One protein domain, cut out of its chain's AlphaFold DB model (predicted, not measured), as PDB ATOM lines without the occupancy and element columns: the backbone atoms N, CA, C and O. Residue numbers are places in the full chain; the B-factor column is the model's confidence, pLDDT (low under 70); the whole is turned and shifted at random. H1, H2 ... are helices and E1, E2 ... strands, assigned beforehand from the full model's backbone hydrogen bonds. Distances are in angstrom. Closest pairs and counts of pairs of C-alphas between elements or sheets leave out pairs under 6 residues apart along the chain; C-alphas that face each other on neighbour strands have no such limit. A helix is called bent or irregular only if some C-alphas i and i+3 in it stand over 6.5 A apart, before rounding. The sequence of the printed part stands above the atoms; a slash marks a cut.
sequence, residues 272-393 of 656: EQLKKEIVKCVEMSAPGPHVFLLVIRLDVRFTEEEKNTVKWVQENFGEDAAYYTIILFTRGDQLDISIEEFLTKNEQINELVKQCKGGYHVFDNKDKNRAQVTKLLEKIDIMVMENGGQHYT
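AT A GLANCE: This is residues 272 to 393 of the 656 residues of the protein "GTPase IMAP family member 8-like protein" of Labeo rohita (UniProt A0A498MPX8). A small sheet of three parallel strands makes the core, standing between the long helix H6, which covers one side, and the helices H2 and H5, which run side by side and only graze the sheet. H1 lies off at one side and touches no helix, while H3 and H4 are short helices towards opposite ends of the strands. The 122 printed residues hold six named helices and three named strands, in the order H1 E1 H2 H3 E2 H4 H5 E3 H6; the sheet runs E1 E2 E3, and the class is mostly helix. The whole is compact, with a radius of gyration of the C-alphas of 14.9 A and spans of 41 by 32 by 25 A.

IN THESE COORDINATES: H1, residues 272 to 284, begins at C-alpha 272 (129.872, 139.004, 115.983) and is 18.3 A long. E1, residues 292 to 297, measures 16.2 A. H2, residues 304 to 317, measures 19.7 A and is only just irregular: C-alphas 307 and 310 are 6.9 A apart. H3 is residues 319 to 324. E2, residues 325 to 330, measures 15.7 A and begins at C-alpha 325 (130.268, 150.059, 95.307). H4 is residues 339 to 345, H5 residues 347 to 355 and E3 residues 360 to 362. H6, residues 371 to 386, measures 22.7 A and ends at C-alpha 386 (136.900, 151.127, 84.971).

HOW THE PARTS SIT: E1 and E2 are parallel at 26 degrees, with N 328 and O 294 within hydrogen-bond range at 2.8 A. E2 and E3 are parallel at 21 degrees, with N 361 and O 327 at 2.8 A. E1, H2 H3, E2 and E2, H4 H5, E3 are strand-helix-strand units, parallel neighbour strands with helices between them in the chain, both with right-handed crossovers. H6 is on the sheet at a height of 9.6 A, over E2 and E3, and runs along the strands, at 7 degrees to E2 on the local plane. The closest C-alphas of H6 and E3 are those of Leu 376 and His 361, 6.5 A apart. H2 touches H5 with residues 307 to 310 alone, at a shallow tilt of 14 degrees, the same way; their closest C-alphas, Val 310 and Leu 352, are 6.9 A apart. H2 touches H3 about perpendicular, at 80 degrees, with residues 310 to 314 alone; the C-alphas of Gln 314 and Ala 321 come closest, at 6.3 A. H4 and H5 touch only at the corner, only just, with 3 pairs of C-alphas within 8 A; the closest are Leu 343 and Asn 350, at 5.2 A. H1 is not on the sheet. Every O i to N i+4 pair is within hydrogen-bond range in H1, H4, H5 and H6; in H2 8 of 10 are, and in H3 0 of 2, beside 3 of 3 O i to N i+3 pairs.

THE WHOLE: The two C-alphas farthest apart, those of Pro 287 and Asp 336, are 41.6 A apart. The printed part has no cut and no long link. Its mean pLDDT is 74.2, with residues 272 to 288, 299 to 318 and 393 under 70.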
ATOM      1  N   GLU A 272     129.123 140.227 116.296       49.56
ATOM      2  CA  GLU A 272     129.872 139.004 115.983       49.56
ATOM      3  C   GLU A 272     129.231 138.148 114.884       49.56
ATOM      4  O   GLU A 272     129.946 137.549 114.077       49.56
ATOM      5  N   GLN A 273     127.900 138.049 114.859       46.75
ATOM      6  CA  GLN A 273     127.169 137.308 113.828       46.75
ATOM      7  C   GLN A 273     127.251 138.040 112.491       46.75
ATOM      8  O   GLN A 273     127.544 137.413 111.475       46.75
ATOM      9  N   LEU A 274     127.115 139.368 112.511       53.16
ATOM     10  CA  LEU A 274     127.289 140.209 111.328       53.16
ATOM     11  C   LEU A 274     128.700 140.053 110.737       53.16
ATOM     12  O   LEU A 274     128.849 139.812 109.541       53.16
ATOM     13  N   LYS A 275     129.746 140.079 111.576       52.81
ATOM     14  CA  LYS A 275     131.137 139.848 111.141       52.81
ATOM     15  C   LYS A 275     131.356 138.460 110.540       52.81
ATOM     16  O   LYS A 275     132.082 138.337 109.557       52.81
ATOM     17  N   LYS A 276     130.746 137.413 111.106       54.09
ATOM     18  CA  LYS A 276     130.849 136.043 110.572       54.09
ATOM     19  C   LYS A 276     130.192 135.915 109.202       54.09
ATOM     20  O   LYS A 276     130.787 135.308 108.316       54.09
ATOM     21  N   GLU A 277     129.016 136.505 109.013       53.97
ATOM     22  CA  GLU A 277     128.340 136.486 107.712       53.97
ATOM     23  C   GLU A 277     129.097 137.316 106.669       53.97
ATOM     24  O   GLU A 277     129.226 136.876 105.531       53.97
ATOM     25  N   ILE A 278     129.714 138.439 107.053       57.91
ATOM     26  CA  ILE A 278     130.599 139.209 106.161       57.91
ATOM     27  C   ILE A 278     131.793 138.369 105.694       57.91
ATOM     28  O   ILE A 278     132.062 138.302 104.495       57.91
ATOM     29  N   VAL A 279     132.491 137.697 106.617       53.78
ATOM     30  CA  VAL A 279     133.626 136.819 106.277       53.78
ATOM     31  C   VAL A 279     133.179 135.715 105.321       53.78
ATOM     32  O   VAL A 279     133.821 135.481 104.301       53.78
ATOM     33  N   LYS A 280     132.032 135.097 105.598       56.75
ATOM     34  CA  LYS A 280     131.450 134.053 104.756       56.75
ATOM     35  C   LYS A 280     131.060 134.573 103.368       56.75
ATOM     36  O   LYS A 280     131.303 133.889 102.381       56.75
ATOM     37  N   CYS A 281     130.505 135.781 103.256       54.59
ATOM     38  CA  CYS A 281     130.199 136.419 101.971       54.59
ATOM     39  C   CYS A 281     131.462 136.663 101.135       54.59
ATOM     40  O   CYS A 281     131.452 136.413  99.930       54.59
ATOM     41  N   VAL A 282     132.558 137.093 101.765       54.28
ATOM     42  CA  VAL A 282     133.852 137.274 101.089       54.28
ATOM     43  C   VAL A 282     134.440 135.924 100.655       54.28
ATOM     44  O   VAL A 282     134.896 135.801  99.519       54.28
ATOM     45  N   GLU A 283     134.352 134.883 101.490       54.56
ATOM     46  CA  GLU A 283     134.793 133.516 101.154       54.56
ATOM     47  C   GLU A 283     133.997 132.900  99.993       54.56
ATOM     48  O   GLU A 283     134.577 132.280  99.101       54.56
ATOM     49  N   MET A 284     132.674 133.092  99.974       53.69
ATOM     50  CA  MET A 284     131.792 132.596  98.907       53.69
ATOM     51  C   MET A 284     131.963 133.355  97.586       53.69
ATOM     52  O   MET A 284     131.555 132.852  96.543       53.69
ATOM     53  N   SER A 285     132.571 134.543  97.617       57.78
ATOM     54  CA  SER A 285     132.749 135.398  96.440       57.78
ATOM     55  C   SER A 285     134.086 135.180  95.726       57.78
ATOM     56  O   SER A 285     134.453 136.013  94.907       57.78
ATOM     57  N   ALA A 286     134.833 134.105  96.013       50.59
ATOM     58  CA  ALA A 286     136.168 133.876  95.451       50.59
ATOM     59  C   ALA A 286     136.193 133.962  93.902       50.59
ATOM     60  O   ALA A 286     135.371 133.322  93.244       50.59
ATOM     61  N   PRO A 287     137.148 134.699  93.295       57.72
ATOM     62  CA  PRO A 287     138.347 135.294  93.908       57.72
ATOM     63  C   PRO A 287     138.115 136.621  94.673       57.72
ATOM     64  O   PRO A 287     138.998 137.055  95.410       57.72
ATOM     65  N   GLY A 288     136.917 137.196  94.575       67.44
ATOM     66  CA  GLY A 288     136.390 138.312  95.365       67.44
ATOM     67  C   GLY A 288     135.178 138.963  94.667       67.44
ATOM     68  O   GLY A 288     134.931 138.684  93.488       67.44
ATOM     69  N   PRO A 289     134.379 139.803  95.352       77.56
ATOM     70  CA  PRO A 289     133.198 140.408  94.744       77.56
ATOM     71  C   PRO A 289     133.577 141.426  93.658       77.56
ATOM     72  O   PRO A 289     134.462 142.260  93.840       77.56
ATOM     73  N   HIS A 290     132.871 141.374  92.525       78.56
ATOM     74  CA  HIS A 290     133.024 142.347  91.435       78.56
ATOM     75  C   HIS A 290     132.277 143.653  91.718       78.56
ATOM     76  O   HIS A 290     132.662 144.695  91.207       78.56
ATOM     77  N   VAL A 291     131.213 143.597  92.527       83.12
ATOM     78  CA  VAL A 291     130.410 144.756  92.920       83.12
ATOM     79  C   VAL A 291     129.810 144.563  94.314       83.12
ATOM     80  O   VAL A 291     129.358 143.473  94.663       83.12
ATOM     81  N   PHE A 292     129.767 145.641  95.089       82.06
ATOM     82  CA  PHE A 292     128.969 145.804  96.295       82.06
ATOM     83  C   PHE A 292     127.733 146.639  95.951       82.06
ATOM     84  O   PHE A 292     127.845 147.767  95.473       82.06
ATOM     85  N   LEU A 293     126.544 146.090  96.193       83.56
ATOM     86  CA  LEU A 293     125.291 146.819  96.010       83.56
ATOM     87  C   LEU A 293     124.826 147.374  97.354       83.56
ATOM     88  O   LEU A 293     124.413 146.618  98.234       83.56
ATOM     89  N   LEU A 294     124.877 148.696  97.501       80.12
ATOM     90  CA  LEU A 294     124.346 149.388  98.669       80.12
ATOM     91  C   LEU A 294     122.877 149.743  98.432       80.12
ATOM     92  O   LEU A 294     122.574 150.717  97.746       80.12
ATOM     93  N   VAL A 295     121.965 148.944  98.981       81.19
ATOM     94  CA  VAL A 295     120.524 149.101  98.745       81.19
ATOM     95  C   VAL A 295     119.915 150.112  99.715       81.19
ATOM     96  O   VAL A 295     119.956 149.902 100.924       81.19
ATOM     97  N   ILE A 296     119.315 151.184  99.189       77.31
ATOM     98  CA  ILE A 296     118.661 152.249  99.968       77.31
ATOM     99  C   ILE A 296     117.213 152.386  99.506       77.31
ATOM    100  O   ILE A 296     116.924 152.375  98.309       77.31
ATOM    101  N   ARG A 297     116.275 152.507 100.443       78.19
ATOM    102  CA  ARG A 297     114.859 152.723 100.130       78.19
ATOM    103  C   ARG A 297     114.545 154.213 100.105       78.19
ATOM    104  O   ARG A 297     114.863 154.923 101.046       78.19
ATOM    105  N   LEU A 298     113.879 154.673  99.051       74.81
ATOM    106  CA  LEU A 298     113.532 156.091  98.894       74.81
ATOM    107  C   LEU A 298     112.241 156.500  99.624       74.81
ATOM    108  O   LEU A 298     111.983 157.688  99.785       74.81
ATOM    109  N   ASP A 299     111.435 155.534 100.078       68.56
ATOM    110  CA  ASP A 299     110.141 155.770 100.738       68.56
ATOM    111  C   ASP A 299     110.235 155.973 102.260       68.56
ATOM    112  O   ASP A 299     109.216 156.112 102.940       68.56
ATOM    113  N   VAL A 300     111.451 155.981 102.805       67.12
ATOM    114  CA  VAL A 300     111.739 156.187 104.228       67.12
ATOM    115  C   VAL A 300     112.645 157.402 104.409       67.12
ATOM    116  O   VAL A 300     113.385 157.794 103.508       67.12
ATOM    117  N   ARG A 301     112.550 158.061 105.571       61.69
ATOM    118  CA  ARG A 301     113.425 159.201 105.873       61.69
ATOM    119  C   ARG A 301     114.862 158.715 105.951       61.69
ATOM    120  O   ARG A 301     115.115 157.783 106.699       61.69
ATOM    121  N   PHE A 302     115.758 159.432 105.276       64.50
ATOM    122  CA  PHE A 302     117.183 159.141 105.299       64.50
ATOM    123  C   PHE A 302     117.738 159.241 106.732       64.50
ATOM    124  O   PHE A 302     117.854 160.345 107.280       64.50
ATOM    125  N   THR A 303     117.997 158.102 107.372       61.62
ATOM    126  CA  THR A 303     118.417 158.015 108.779       61.62
ATOM    127  C   THR A 303     119.934 158.159 108.917       61.62
ATOM    128  O   THR A 303     120.687 158.109 107.943       61.62
ATOM    129  N   GLU A 304     120.429 158.362 110.144       57.31
ATOM    130  CA  GLU A 304     121.880 158.307 110.389       57.31
ATOM    131  C   GLU A 304     122.490 156.937 110.069       57.31
ATOM    132  O   GLU A 304     123.669 156.858 109.736       57.31
ATOM    133  N   GLU A 305     121.701 155.865 110.123       54.84
ATOM    134  CA  GLU A 305     122.146 154.512 109.778       54.84
ATOM    135  C   GLU A 305     122.546 154.446 108.297       54.84
ATOM    136  O   GLU A 305     123.643 153.997 107.958       54.84
ATOM    137  N   GLU A 306     121.722 155.020 107.419       59.28
ATOM    138  CA  GLU A 306     121.980 155.072 105.978       59.28
ATOM    139  C   GLU A 306     123.155 156.013 105.642       59.28
ATOM    140  O   GLU A 306     123.972 155.699 104.775       59.28
ATOM    141  N   LYS A 307     123.334 157.110 106.401       62.53
ATOM    142  CA  LYS A 307     124.524 157.991 106.307       62.53
ATOM    143  C   LYS A 307     125.814 157.273 106.669       62.53
ATOM    144  O   LYS A 307     126.837 157.441 106.009       62.53
ATOM    145  N   ASN A 308     125.773 156.482 107.736       64.44
ATOM    146  CA  ASN A 308     126.944 155.788 108.248       64.44
ATOM    147  C   ASN A 308     127.266 154.524 107.449       64.44
ATOM    148  O   ASN A 308     128.311 153.932 107.685       64.44
ATOM    149  N   THR A 309     126.432 154.115 106.487       62.03
ATOM    150  CA  THR A 309     126.629 152.845 105.780       62.03
ATOM    151  C   THR A 309     127.848 152.858 104.861       62.03
ATOM    152  O   THR A 309     128.629 151.914 104.889       62.03
ATOM    153  N   VAL A 310     128.073 153.918 104.075       58.19
ATOM    154  CA  VAL A 310     129.273 153.991 103.210       58.19
ATOM    155  C   VAL A 310     130.535 154.144 104.041       58.19
ATOM    156  O   VAL A 310     131.527 153.468 103.779       58.19
ATOM    157  N   LYS A 311     130.469 154.948 105.106       64.38
ATOM    158  CA  LYS A 311     131.553 155.048 106.080       64.38
ATOM    159  C   LYS A 311     131.842 153.693 106.721       64.38
ATOM    160  O   LYS A 311     132.994 153.313 106.834       64.38
ATOM    161  N   TRP A 312     130.812 152.924 107.060       67.75
ATOM    162  CA  TRP A 312     130.944 151.569 107.579       67.75
ATOM    163  C   TRP A 312     131.544 150.615 106.537       67.75
ATOM    164  O   TRP A 312     132.420 149.827 106.880       67.75
ATOM    165  N   VAL A 313     131.155 150.705 105.260       65.81
ATOM    166  CA  VAL A 313     131.777 149.916 104.182       65.81
ATOM    167  C   VAL A 313     133.264 150.255 104.069       65.81
ATOM    168  O   VAL A 313     134.090 149.351 104.047       65.81
ATOM    169  N   GLN A 314     133.634 151.533 104.102       64.62
ATOM    170  CA  GLN A 314     135.036 151.961 104.090       64.62
ATOM    171  C   GLN A 314     135.787 151.555 105.372       64.62
ATOM    172  O   GLN A 314     136.944 151.147 105.323       64.62
ATOM    173  N   GLU A 315     135.130 151.596 106.530       63.12
ATOM    174  CA  GLU A 315     135.681 151.183 107.826       63.12
ATOM    175  C   GLU A 315     135.798 149.663 107.990       63.12
ATOM    176  O   GLU A 315     136.442 149.219 108.937       63.12
ATOM    177  N   ASN A 316     135.191 148.851 107.122       61.78
ATOM    178  CA  ASN A 316     135.289 147.386 107.187       61.78
ATOM    179  C   ASN A 316     136.045 146.796 105.991       61.78
ATOM    180  O   ASN A 316     136.797 145.841 106.161       61.78
ATOM    181  N   PHE A 317     135.890 147.384 104.807       65.44
ATOM    182  CA  PHE A 317     136.464 146.929 103.540       65.44
ATOM    183  C   PHE A 317     137.466 147.942 102.949       65.44
ATOM    184  O   PHE A 317     137.939 147.794 101.832       65.44
ATOM    185  N   GLY A 318     137.836 148.982 103.692       67.12
ATOM    186  CA  GLY A 318     138.835 149.960 103.260       67.12
ATOM    187  C   GLY A 318     138.313 150.958 102.236       67.12
ATOM    188  O   GLY A 318     137.251 150.792 101.640       67.12
ATOM    189  N   GLU A 319     139.083 152.023 102.018       76.12
ATOM    190  CA  GLU A 319     138.673 153.088 101.096       76.12
ATOM    191  C   GLU A 319     138.517 152.602  99.653       76.12
ATOM    192  O   GLU A 319     137.639 153.081  98.934       76.12
ATOM    193  N   ASP A 320     139.295 151.595  99.249       78.19
ATOM    194  CA  ASP A 320     139.239 151.062  97.890       78.19
ATOM    195  C   ASP A 320     137.909 150.349  97.589       78.19
ATOM    196  O   ASP A 320     137.505 150.264  96.429       78.19
ATOM    197  N   ALA A 321     137.163 149.900  98.610       77.75
ATOM    198  CA  ALA A 321     135.834 149.309  98.428       77.75
ATOM    199  C   ALA A 321     134.829 150.291  97.804       77.75
ATOM    200  O   ALA A 321     133.879 149.874  97.136       77.75
ATOM    201  N   ALA A 322     135.061 151.600  97.943       81.69
ATOM    202  CA  ALA A 322     134.242 152.624  97.308       81.69
ATOM    203  C   ALA A 322     134.275 152.549  95.768       81.69
ATOM    204  O   ALA A 322     133.294 152.935  95.129       81.69
ATOM    205  N   TYR A 323     135.354 152.016  95.177       83.88
ATOM    206  CA  TYR A 323     135.477 151.812  93.727       83.88
ATOM    207  C   TYR A 323     134.664 150.638  93.192       83.88
ATOM    208  O   TYR A 323     134.360 150.595  92.003       83.88
ATOM    209  N   TYR A 324     134.264 149.731  94.078       85.31
ATOM    210  CA  TYR A 324     133.469 148.554  93.750       85.31
ATOM    211  C   TYR A 324     132.021 148.697  94.225       85.31
ATOM    212  O   TYR A 324     131.278 147.725  94.177       85.31
ATOM    213  N   THR A 325     131.601 149.869  94.715       84.81
ATOM    214  CA  THR A 325     130.268 150.059  95.307       84.81
ATOM    215  C   THR A 325     129.346 150.864  94.391       84.81
ATOM    216  O   THR A 325     129.683 151.983  93.999       84.81
ATOM    217  N   ILE A 326     128.155 150.321  94.118       87.25
ATOM    218  CA  ILE A 326     127.042 151.004  93.441       87.25
ATOM    219  C   ILE A 326     125.890 151.166  94.434       87.25
ATOM    220  O   ILE A 326     125.487 150.207  95.094       87.25
ATOM    221  N   ILE A 327     125.319 152.369  94.510       85.62
ATOM    222  CA  ILE A 327     124.113 152.619  95.306       85.62
ATOM    223  C   ILE A 327     122.879 152.182  94.516       85.62
ATOM    224  O   ILE A 327     122.615 152.679  93.423       85.62
ATOM    225  N   LEU A 328     122.098 151.267  95.077       87.81
ATOM    226  CA  LEU A 328     120.843 150.800  94.509       87.81
ATOM    227  C   LEU A 328     119.669 151.431  95.258       87.81
ATOM    228  O   LEU A 328     119.248 150.948  96.308       87.81
ATOM    229  N   PHE A 329     119.114 152.502  94.705       85.31
ATOM    230  CA  PHE A 329     117.874 153.067  95.210       85.31
ATOM    231  C   PHE A 329     116.697 152.181  94.813       85.31
ATOM    232  O   PHE A 329     116.521 151.843  93.648       85.31
ATOM    233  N   THR A 330     115.872 151.820  95.783       82.69
ATOM    234  CA  THR A 330     114.648 151.043  95.580       82.69
ATOM    235  C   THR A 330     113.437 151.901  95.896       82.69
ATOM    236  O   THR A 330     113.532 152.868  96.659       82.69
ATOM    237  N   ARG A 331     112.291 151.524  95.325       77.25
ATOM    238  CA  ARG A 331     111.033 152.277  95.421       77.25
ATOM    239  C   ARG A 331     111.121 153.672  94.802       77.25
ATOM    240  O   ARG A 331     110.558 154.629  95.325       77.25
ATOM    241  N   GLY A 332     111.818 153.782  93.671       75.88
ATOM    242  CA  GLY A 332     111.849 155.011  92.876       75.88
ATOM    243  C   GLY A 332     110.457 155.475  92.438       75.88
ATOM    244  O   GLY A 332     110.247 156.668  92.266       75.88
ATOM    245  N   ASP A 333     109.488 154.561  92.360       78.69
ATOM    246  CA  ASP A 333     108.077 154.834  92.058       78.69
ATOM    247  C   ASP A 333     107.335 155.665  93.114       78.69
ATOM    248  O   ASP A 333     106.206 156.088  92.876       78.69
ATOM    249  N   GLN A 334     107.929 155.844  94.293       77.12
ATOM    250  CA  GLN A 334     107.380 156.652  95.385       77.12
ATOM    251  C   GLN A 334     107.918 158.089  95.372       77.12
ATOM    252  O   GLN A 334     107.513 158.893  96.207       77.12
ATOM    253  N   LEU A 335     108.845 158.421  94.467       77.69
ATOM    254  CA  LEU A 335     109.314 159.792  94.308       77.69
ATOM    255  C   LEU A 335     108.351 160.578  93.411       77.69
ATOM    256  O   LEU A 335     108.162 160.244  92.245       77.69
ATOM    257  N   ASP A 336     107.819 161.682  93.936       77.31
ATOM    258  CA  ASP A 336     107.014 162.644  93.162       77.31
ATOM    259  C   ASP A 336     107.863 163.512  92.208       77.31
ATOM    260  O   ASP A 336     107.335 164.282  91.406       77.31
ATOM    261  N   ILE A 337     109.191 163.417  92.318       82.12
ATOM    262  CA  ILE A 337     110.192 164.174  91.555       82.12
ATOM    263  C   ILE A 337     111.214 163.219  90.932       82.12
ATOM    264  O   ILE A 337     111.320 162.062  91.339       82.12
ATOM    265  N   SER A 338     112.006 163.689  89.964       83.88
ATOM    266  CA  SER A 338     113.081 162.856  89.411       83.88
ATOM    267  C   SER A 338     114.150 162.558  90.472       83.88
ATOM    268  O   SER A 338     114.340 163.329  91.420       83.88
ATOM    269  N   ILE A 339     114.883 161.452  90.312       82.50
ATOM    270  CA  ILE A 339     115.972 161.112  91.237       82.50
ATOM    271  C   ILE A 339     117.064 162.189  91.234       82.50
ATOM    272  O   ILE A 339     117.622 162.500  92.278       82.50
ATOM    273  N   GLU A 340     117.336 162.822  90.096       84.62
ATOM    274  CA  GLU A 340     118.311 163.911  89.980       84.62
ATOM    275  C   GLU A 340     117.876 165.136  90.795       84.62
ATOM    276  O   GLU A 340     118.686 165.749  91.497       84.62
ATOM    277  N   GLU A 341     116.584 165.472  90.752       83.44
ATOM    278  CA  GLU A 341     116.022 166.554  91.557       83.44
ATOM    279  C   GLU A 341     116.040 166.201  93.053       83.44
ATOM    280  O   GLU A 341     116.383 167.041  93.889       83.44
ATOM    281  N   PHE A 342     115.751 164.945  93.399       83.12
ATOM    282  CA  PHE A 342     115.835 164.436  94.768       83.12
ATOM    283  C   PHE A 342     117.265 164.499  95.330       83.12
ATOM    284  O   PHE A 342     117.466 164.996  96.439       83.12
ATOM    285  N   LEU A 343     118.267 164.079  94.551       83.62
ATOM    286  CA  LEU A 343     119.684 164.159  94.925       83.62
ATOM    287  C   LEU A 343     120.153 165.609  95.077       83.62
ATOM    288  O   LEU A 343     120.925 165.919  95.978       83.62
ATOM    289  N   THR A 344     119.665 166.523  94.239       83.88
ATOM    290  CA  THR A 344     120.027 167.946  94.339       83.88
ATOM    291  C   THR A 344     119.459 168.586  95.608       83.88
ATOM    292  O   THR A 344     120.120 169.415  96.230       83.88
ATOM    293  N   LYS A 345     118.251 168.183  96.023       79.31
ATOM    294  CA  LYS A 345     117.600 168.678  97.247       79.31
ATOM    295  C   LYS A 345     118.142 168.037  98.525       79.31
ATOM    296  O   LYS A 345     117.989 168.620  99.595       79.31
ATOM    297  N   ASN A 346     118.752 166.854  98.434       78.56
ATOM    298  CA  ASN A 346     119.274 166.119  99.580       78.56
ATOM    299  C   ASN A 346     120.806 166.034  99.536       78.56
ATOM    300  O   ASN A 346     121.385 165.084  99.007       78.56
ATOM    301  N   GLU A 347     121.456 167.029 100.145       79.00
ATOM    302  CA  GLU A 347     122.919 167.150 100.187       79.00
ATOM    303  C   GLU A 347     123.600 165.900 100.763       79.00
ATOM    304  O   GLU A 347     124.615 165.455 100.237       79.00
ATOM    305  N   GLN A 348     122.990 165.260 101.763       72.38
ATOM    306  CA  GLN A 348     123.557 164.087 102.436       72.38
ATOM    307  C   GLN A 348     123.567 162.844 101.536       72.38
ATOM    308  O   GLN A 348     124.556 162.115 101.492       72.38
ATOM    309  N   ILE A 349     122.489 162.603 100.785       77.56
ATOM    310  CA  ILE A 349     122.446 161.495  99.818       77.56
ATOM    311  C   ILE A 349     123.358 161.803  98.624       77.56
ATOM    312  O   ILE A 349     124.022 160.909  98.104       77.56
ATOM    313  N   ASN A 350     123.447 163.067  98.207       82.75
ATOM    314  CA  ASN A 350     124.361 163.482  97.145       82.75
ATOM    315  C   ASN A 350     125.833 163.259  97.530       82.75
ATOM    316  O   ASN A 350     126.625 162.775  96.723       82.75
ATOM    317  N   GLU A 351     126.209 163.569  98.771       81.19
ATOM    318  CA  GLU A 351     127.531 163.240  99.309       81.19
ATOM    319  C   GLU A 351     127.788 161.733  99.298       81.19
ATOM    320  O   GLU A 351     128.854 161.305  98.852       81.19
ATOM    321  N   LEU A 352     126.800 160.930  99.702       78.81
ATOM    322  CA  LEU A 352     126.887 159.470  99.672       78.81
ATOM    323  C   LEU A 352     127.163 158.944  98.255       78.81
ATOM    324  O   LEU A 352     128.082 158.154  98.042       78.81
ATOM    325  N   VAL A 353     126.417 159.443  97.266       83.56
ATOM    326  CA  VAL A 353     126.594 159.094  95.849       83.56
ATOM    327  C   VAL A 353     127.985 159.485  95.343       83.56
ATOM    328  O   VAL A 353     128.574 158.739  94.570       83.56
ATOM    329  N   LYS A 354     128.556 160.610  95.789       83.50
ATOM    330  CA  LYS A 354     129.918 161.033  95.401       83.50
ATOM    331  C   LYS A 354     131.022 160.167  96.017       83.50
ATOM    332  O   LYS A 354     132.120 160.064  95.447       83.50
ATOM    333  N   GLN A 355     130.765 159.588  97.189       80.38
ATOM    334  CA  GLN A 355     131.696 158.683  97.860       80.38
ATOM    335  C   GLN A 355     131.771 157.334  97.133       80.38
ATOM    336  O   GLN A 355     132.874 156.821  96.955       80.38
ATOM    337  N   CYS A 356     130.650 156.809  96.632       82.94
ATOM    338  CA  CYS A 356     130.602 155.577  95.835       82.94
ATOM    339  C   CYS A 356     130.986 155.829  94.366       82.94
ATOM    340  O   CYS A 356     130.261 156.492  93.628       82.94
ATOM    341  N   LYS A 357     132.108 155.275  93.896       82.25
ATOM    342  CA  LYS A 357     132.602 155.554  92.532       82.25
ATOM    343  C   LYS A 357     131.875 154.778  91.437       82.25
ATOM    344  O   LYS A 357     131.926 155.204  90.292       82.25
ATOM    345  N   GLY A 358     131.125 153.732  91.787       79.69
ATOM    346  CA  GLY A 358     130.201 153.059  90.869       79.69
ATOM    347  C   GLY A 358     128.887 153.824  90.630       79.69
ATOM    348  O   GLY A 358     128.040 153.383  89.851       79.69
ATOM    349  N   GLY A 359     128.690 154.973  91.288       87.06
ATOM    350  CA  GLY A 359     127.504 155.809  91.131       87.06
ATOM    351  C   GLY A 359     126.242 155.172  91.720       87.06
ATOM    352  O   GLY A 359     126.289 154.503  92.754       87.06
ATOM    353  N   TYR A 360     125.093 155.406  91.078       90.38
ATOM    354  CA  TYR A 360     123.800 154.909  91.549       90.38
ATOM    355  C   TYR A 360     122.927 154.319  90.438       90.38
ATOM    356  O   TYR A 360     123.073 154.628  89.250       90.38
ATOM    357  N   HIS A 361     121.963 153.496  90.830       89.19
ATOM    358  CA  HIS A 361     120.898 152.980  89.983       89.19
ATOM    359  C   HIS A 361     119.571 152.998  90.754       89.19
ATOM    360  O   HIS A 361     119.572 152.846  91.971       89.19
ATOM    361  N   VAL A 362     118.449 153.205  90.062       87.38
ATOM    362  CA  VAL A 362     117.121 153.317  90.684       87.38
ATOM    363  C   VAL A 362     116.214 152.221  90.145       87.38
ATOM    364  O   VAL A 362     116.045 152.115  88.933       87.38
ATOM    365  N   PHE A 363     115.625 151.442  91.046       84.31
ATOM    366  CA  PHE A 363     114.571 150.478  90.754       84.31
ATOM    367  C   PHE A 363     113.200 151.081  91.044       84.31
ATOM    368  O   PHE A 363     112.958 151.626  92.127       84.31
ATOM    369  N   ASP A 364     112.293 150.915  90.089       78.69
ATOM    370  CA  ASP A 364     110.858 151.016  90.326       78.69
ATOM    371  C   ASP A 364     110.381 149.631  90.771       78.69
ATOM    372  O   ASP A 364     110.463 148.654  90.028       78.69
ATOM    373  N   ASN A 365     109.900 149.528  92.008       76.62
ATOM    374  CA  ASN A 365     109.522 148.237  92.577       76.62
ATOM    375  C   ASN A 365     108.116 147.780  92.138       76.62
ATOM    376  O   ASN A 365     107.728 146.646  92.439       76.62
ATOM    377  N   LYS A 366     107.342 148.635  91.458       71.69
ATOM    378  CA  LYS A 366     106.049 148.296  90.843       71.69
ATOM    379  C   LYS A 366     106.218 147.814  89.402       71.69
ATOM    380  O   LYS A 366     105.408 147.006  88.942       71.69
ATOM    381  N   ASP A 367     107.258 148.266  88.711       72.94
ATOM    382  CA  ASP A 367     107.583 147.836  87.355       72.94
ATOM    383  C   ASP A 367     108.334 146.490  87.352       72.94
ATOM    384  O   ASP A 367     109.442 146.348  87.862       72.94
ATOM    385  N   LYS A 368     107.733 145.462  86.741       72.94
ATOM    386  CA  LYS A 368     108.352 144.131  86.582       72.94
ATOM    387  C   LYS A 368     109.224 144.021  85.327       72.94
ATOM    388  O   LYS A 368     109.644 142.918  84.962       72.94
ATOM    389  N   ASN A 369     109.460 145.126  84.625       75.38
ATOM    390  CA  ASN A 369     110.237 145.138  83.401       75.38
ATOM    391  C   ASN A 369     111.704 144.764  83.657       75.38
ATOM    392  O   ASN A 369     112.456 145.462  84.338       75.38
ATOM    393  N   ARG A 370     112.147 143.674  83.019       76.25
ATOM    394  CA  ARG A 370     113.536 143.202  83.100       76.25
ATOM    395  C   ARG A 370     114.561 144.193  82.541       76.25
ATOM    396  O   ARG A 370     115.734 144.066  82.873       76.25
ATOM    397  N   ALA A 371     114.142 145.194  81.765       77.19
ATOM    398  CA  ALA A 371     115.030 146.234  81.250       77.19
ATOM    399  C   ALA A 371     115.755 147.021  82.359       77.19
ATOM    400  O   ALA A 371     116.865 147.498  82.135       77.19
ATOM    401  N   GLN A 372     115.171 147.141  83.558       82.56
ATOM    402  CA  GLN A 372     115.835 147.792  84.696       82.56
ATOM    403  C   GLN A 372     117.035 146.972  85.188       82.56
ATOM    404  O   GLN A 372     118.115 147.514  85.408       82.56
ATOM    405  N   VAL A 373     116.886 145.643  85.235       81.25
ATOM    406  CA  VAL A 373     117.975 144.714  85.573       81.25
ATOM    407  C   VAL A 373     119.080 144.767  84.521       81.25
ATOM    408  O   VAL A 373     120.252 144.826  84.878       81.25
ATOM    409  N   THR A 374     118.727 144.808  83.232       79.75
ATOM    410  CA  THR A 374     119.713 144.946  82.146       79.75
ATOM    411  C   THR A 374     120.531 146.229  82.295       79.75
ATOM    412  O   THR A 374     121.755 146.171  82.262       79.75
ATOM    413  N   LYS A 375     119.881 147.366  82.573       83.19
ATOM    414  CA  LYS A 375     120.568 148.647  82.812       83.19
ATOM    415  C   LYS A 375     121.454 148.632  84.062       83.19
ATOM    416  O   LYS A 375     122.463 149.331  84.097       83.19
ATOM    417  N   LEU A 376     121.080 147.888  85.106       86.56
ATOM    418  CA  LEU A 376     121.937 147.702  86.280       86.56
ATOM    419  C   LEU A 376     123.189 146.891  85.921       86.56
ATOM    420  O   LEU A 376     124.288 147.290  86.293       86.56
ATOM    421  N   LEU A 377     123.032 145.788  85.183       83.56
ATOM    422  CA  LEU A 377     124.154 144.952  84.745       83.56
ATOM    423  C   LEU A 377     125.119 145.723  83.838       83.56
ATOM    424  O   LEU A 377     126.319 145.661  84.063       83.56
ATOM    425  N   GLU A 378     124.612 146.543  82.913       84.31
ATOM    426  CA  GLU A 378     125.448 147.429  82.090       84.31
ATOM    427  C   GLU A 378     126.291 148.390  82.947       84.31
ATOM    428  O   GLU A 378     127.472 148.598  82.672       84.31
ATOM    429  N   LYS A 379     125.720 148.952  84.023       85.38
ATOM    430  CA  LYS A 379     126.475 149.804  84.960       85.38
ATOM    431  C   LYS A 379     127.525 149.022  85.746       85.38
ATOM    432  O   LYS A 379     128.607 149.550  85.985       85.38
ATOM    433  N   ILE A 380     127.217 147.786  86.138       86.44
ATOM    434  CA  ILE A 380     128.178 146.896  86.800       86.44
ATOM    435  C   ILE A 380     129.340 146.592  85.851       86.44
ATOM    436  O   ILE A 380     130.490 146.727  86.255       86.44
ATOM    437  N   ASP A 381     129.058 146.259  84.592       82.25
ATOM    438  CA  ASP A 381     130.086 145.971  83.589       82.25
ATOM    439  C   ASP A 381     130.991 147.187  83.347       82.25
ATOM    440  O   ASP A 381     132.213 147.043  83.327       82.25
ATOM    441  N   ILE A 382     130.421 148.395  83.239       82.12
ATOM    442  CA  ILE A 382     131.193 149.645  83.123       82.12
ATOM    443  C   ILE A 382     132.098 149.838  84.344       82.12
ATOM    444  O   ILE A 382     133.297 150.054  84.181       82.12
ATOM    445  N   MET A 383     131.560 149.703  85.558       86.62
ATOM    446  CA  MET A 383     132.337 149.847  86.794       86.62
ATOM    447  C   MET A 383     133.476 148.815  86.869       86.62
ATOM    448  O   MET A 383     134.597 149.144  87.253       86.62
ATOM    449  N   VAL A 384     133.224 147.563  86.482       82.38
ATOM    450  CA  VAL A 384     134.254 146.513  86.446       82.38
ATOM    451  C   VAL A 384     135.327 146.839  85.405       82.38
ATOM    452  O   VAL A 384     136.515 146.659  85.678       82.38
ATOM    453  N   MET A 385     134.952 147.369  84.237       80.31
ATOM    454  CA  MET A 385     135.912 147.822  83.223       80.31
ATOM    455  C   MET A 385     136.768 148.998  83.710       80.31
ATOM    456  O   MET A 385     137.982 148.976  83.507       80.31
ATOM    457  N   GLU A 386     136.177 149.989  84.380       81.06
ATOM    458  CA  GLU A 386     136.900 151.127  84.971       81.06
ATOM    459  C   GLU A 386     137.900 150.679  86.048       81.06
ATOM    460  O   GLU A 386     138.991 151.238  86.155       81.06
ATOM    461  N   ASN A 387     137.586 149.599  86.769       80.94
ATOM    462  CA  ASN A 387     138.493 148.926  87.703       80.94
ATOM    463  C   ASN A 387     139.489 147.962  87.018       80.94
ATOM    464  O   ASN A 387     140.110 147.122  87.671       80.94
ATOM    465  N   GLY A 388     139.661 148.047  85.696       78.38
ATOM    466  CA  GLY A 388     140.629 147.238  84.947       78.38
ATOM    467  C   GLY A 388     140.259 145.754  84.844       78.38
ATOM    468  O   GLY A 388     141.147 144.903  84.730       78.38
ATOM    469  N   GLY A 389     138.965 145.429  84.930       78.31
ATOM    470  CA  GLY A 389     138.452 144.056  84.924       78.31
ATOM    471  C   GLY A 389     138.762 143.273  86.203       78.31
ATOM    472  O   GLY A 389     138.655 142.047  86.208       78.31
ATOM    473  N   GLN A 390     139.205 143.958  87.258       73.69
ATOM    474  CA  GLN A 390     139.542 143.348  88.539       73.69
ATOM    475  C   GLN A 390     138.311 143.255  89.449       73.69
ATOM    476  O   GLN A 390     137.264 143.848  89.200       73.69
ATOM    477  N   HIS A 391     138.452 142.477  90.514       76.31
ATOM    478  CA  HIS A 391     137.470 142.297  91.577       76.31
ATOM    479  C   HIS A 391     138.112 142.704  92.900       76.31
ATOM    480  O   HIS A 391     139.337 142.704  93.038       76.31
ATOM    481  N   TYR A 392     137.289 143.032  93.886       72.25
ATOM    482  CA  TYR A 392     137.778 143.422  95.197       72.25
ATOM    483  C   TYR A 392     138.499 142.239  95.871       72.25
ATOM    484  O   TYR A 392     137.902 141.183  96.078       72.25
ATOM    485  N   THR A 393     139.790 142.387  96.191       65.06
ATOM    486  CA  THR A 393     140.641 141.253  96.595       65.06
ATOM    487  C   THR A 393     140.765 141.084  98.111       65.06
ATOM    488  O   THR A 393     140.627 142.024  98.896       65.06
TER     489      THR A 393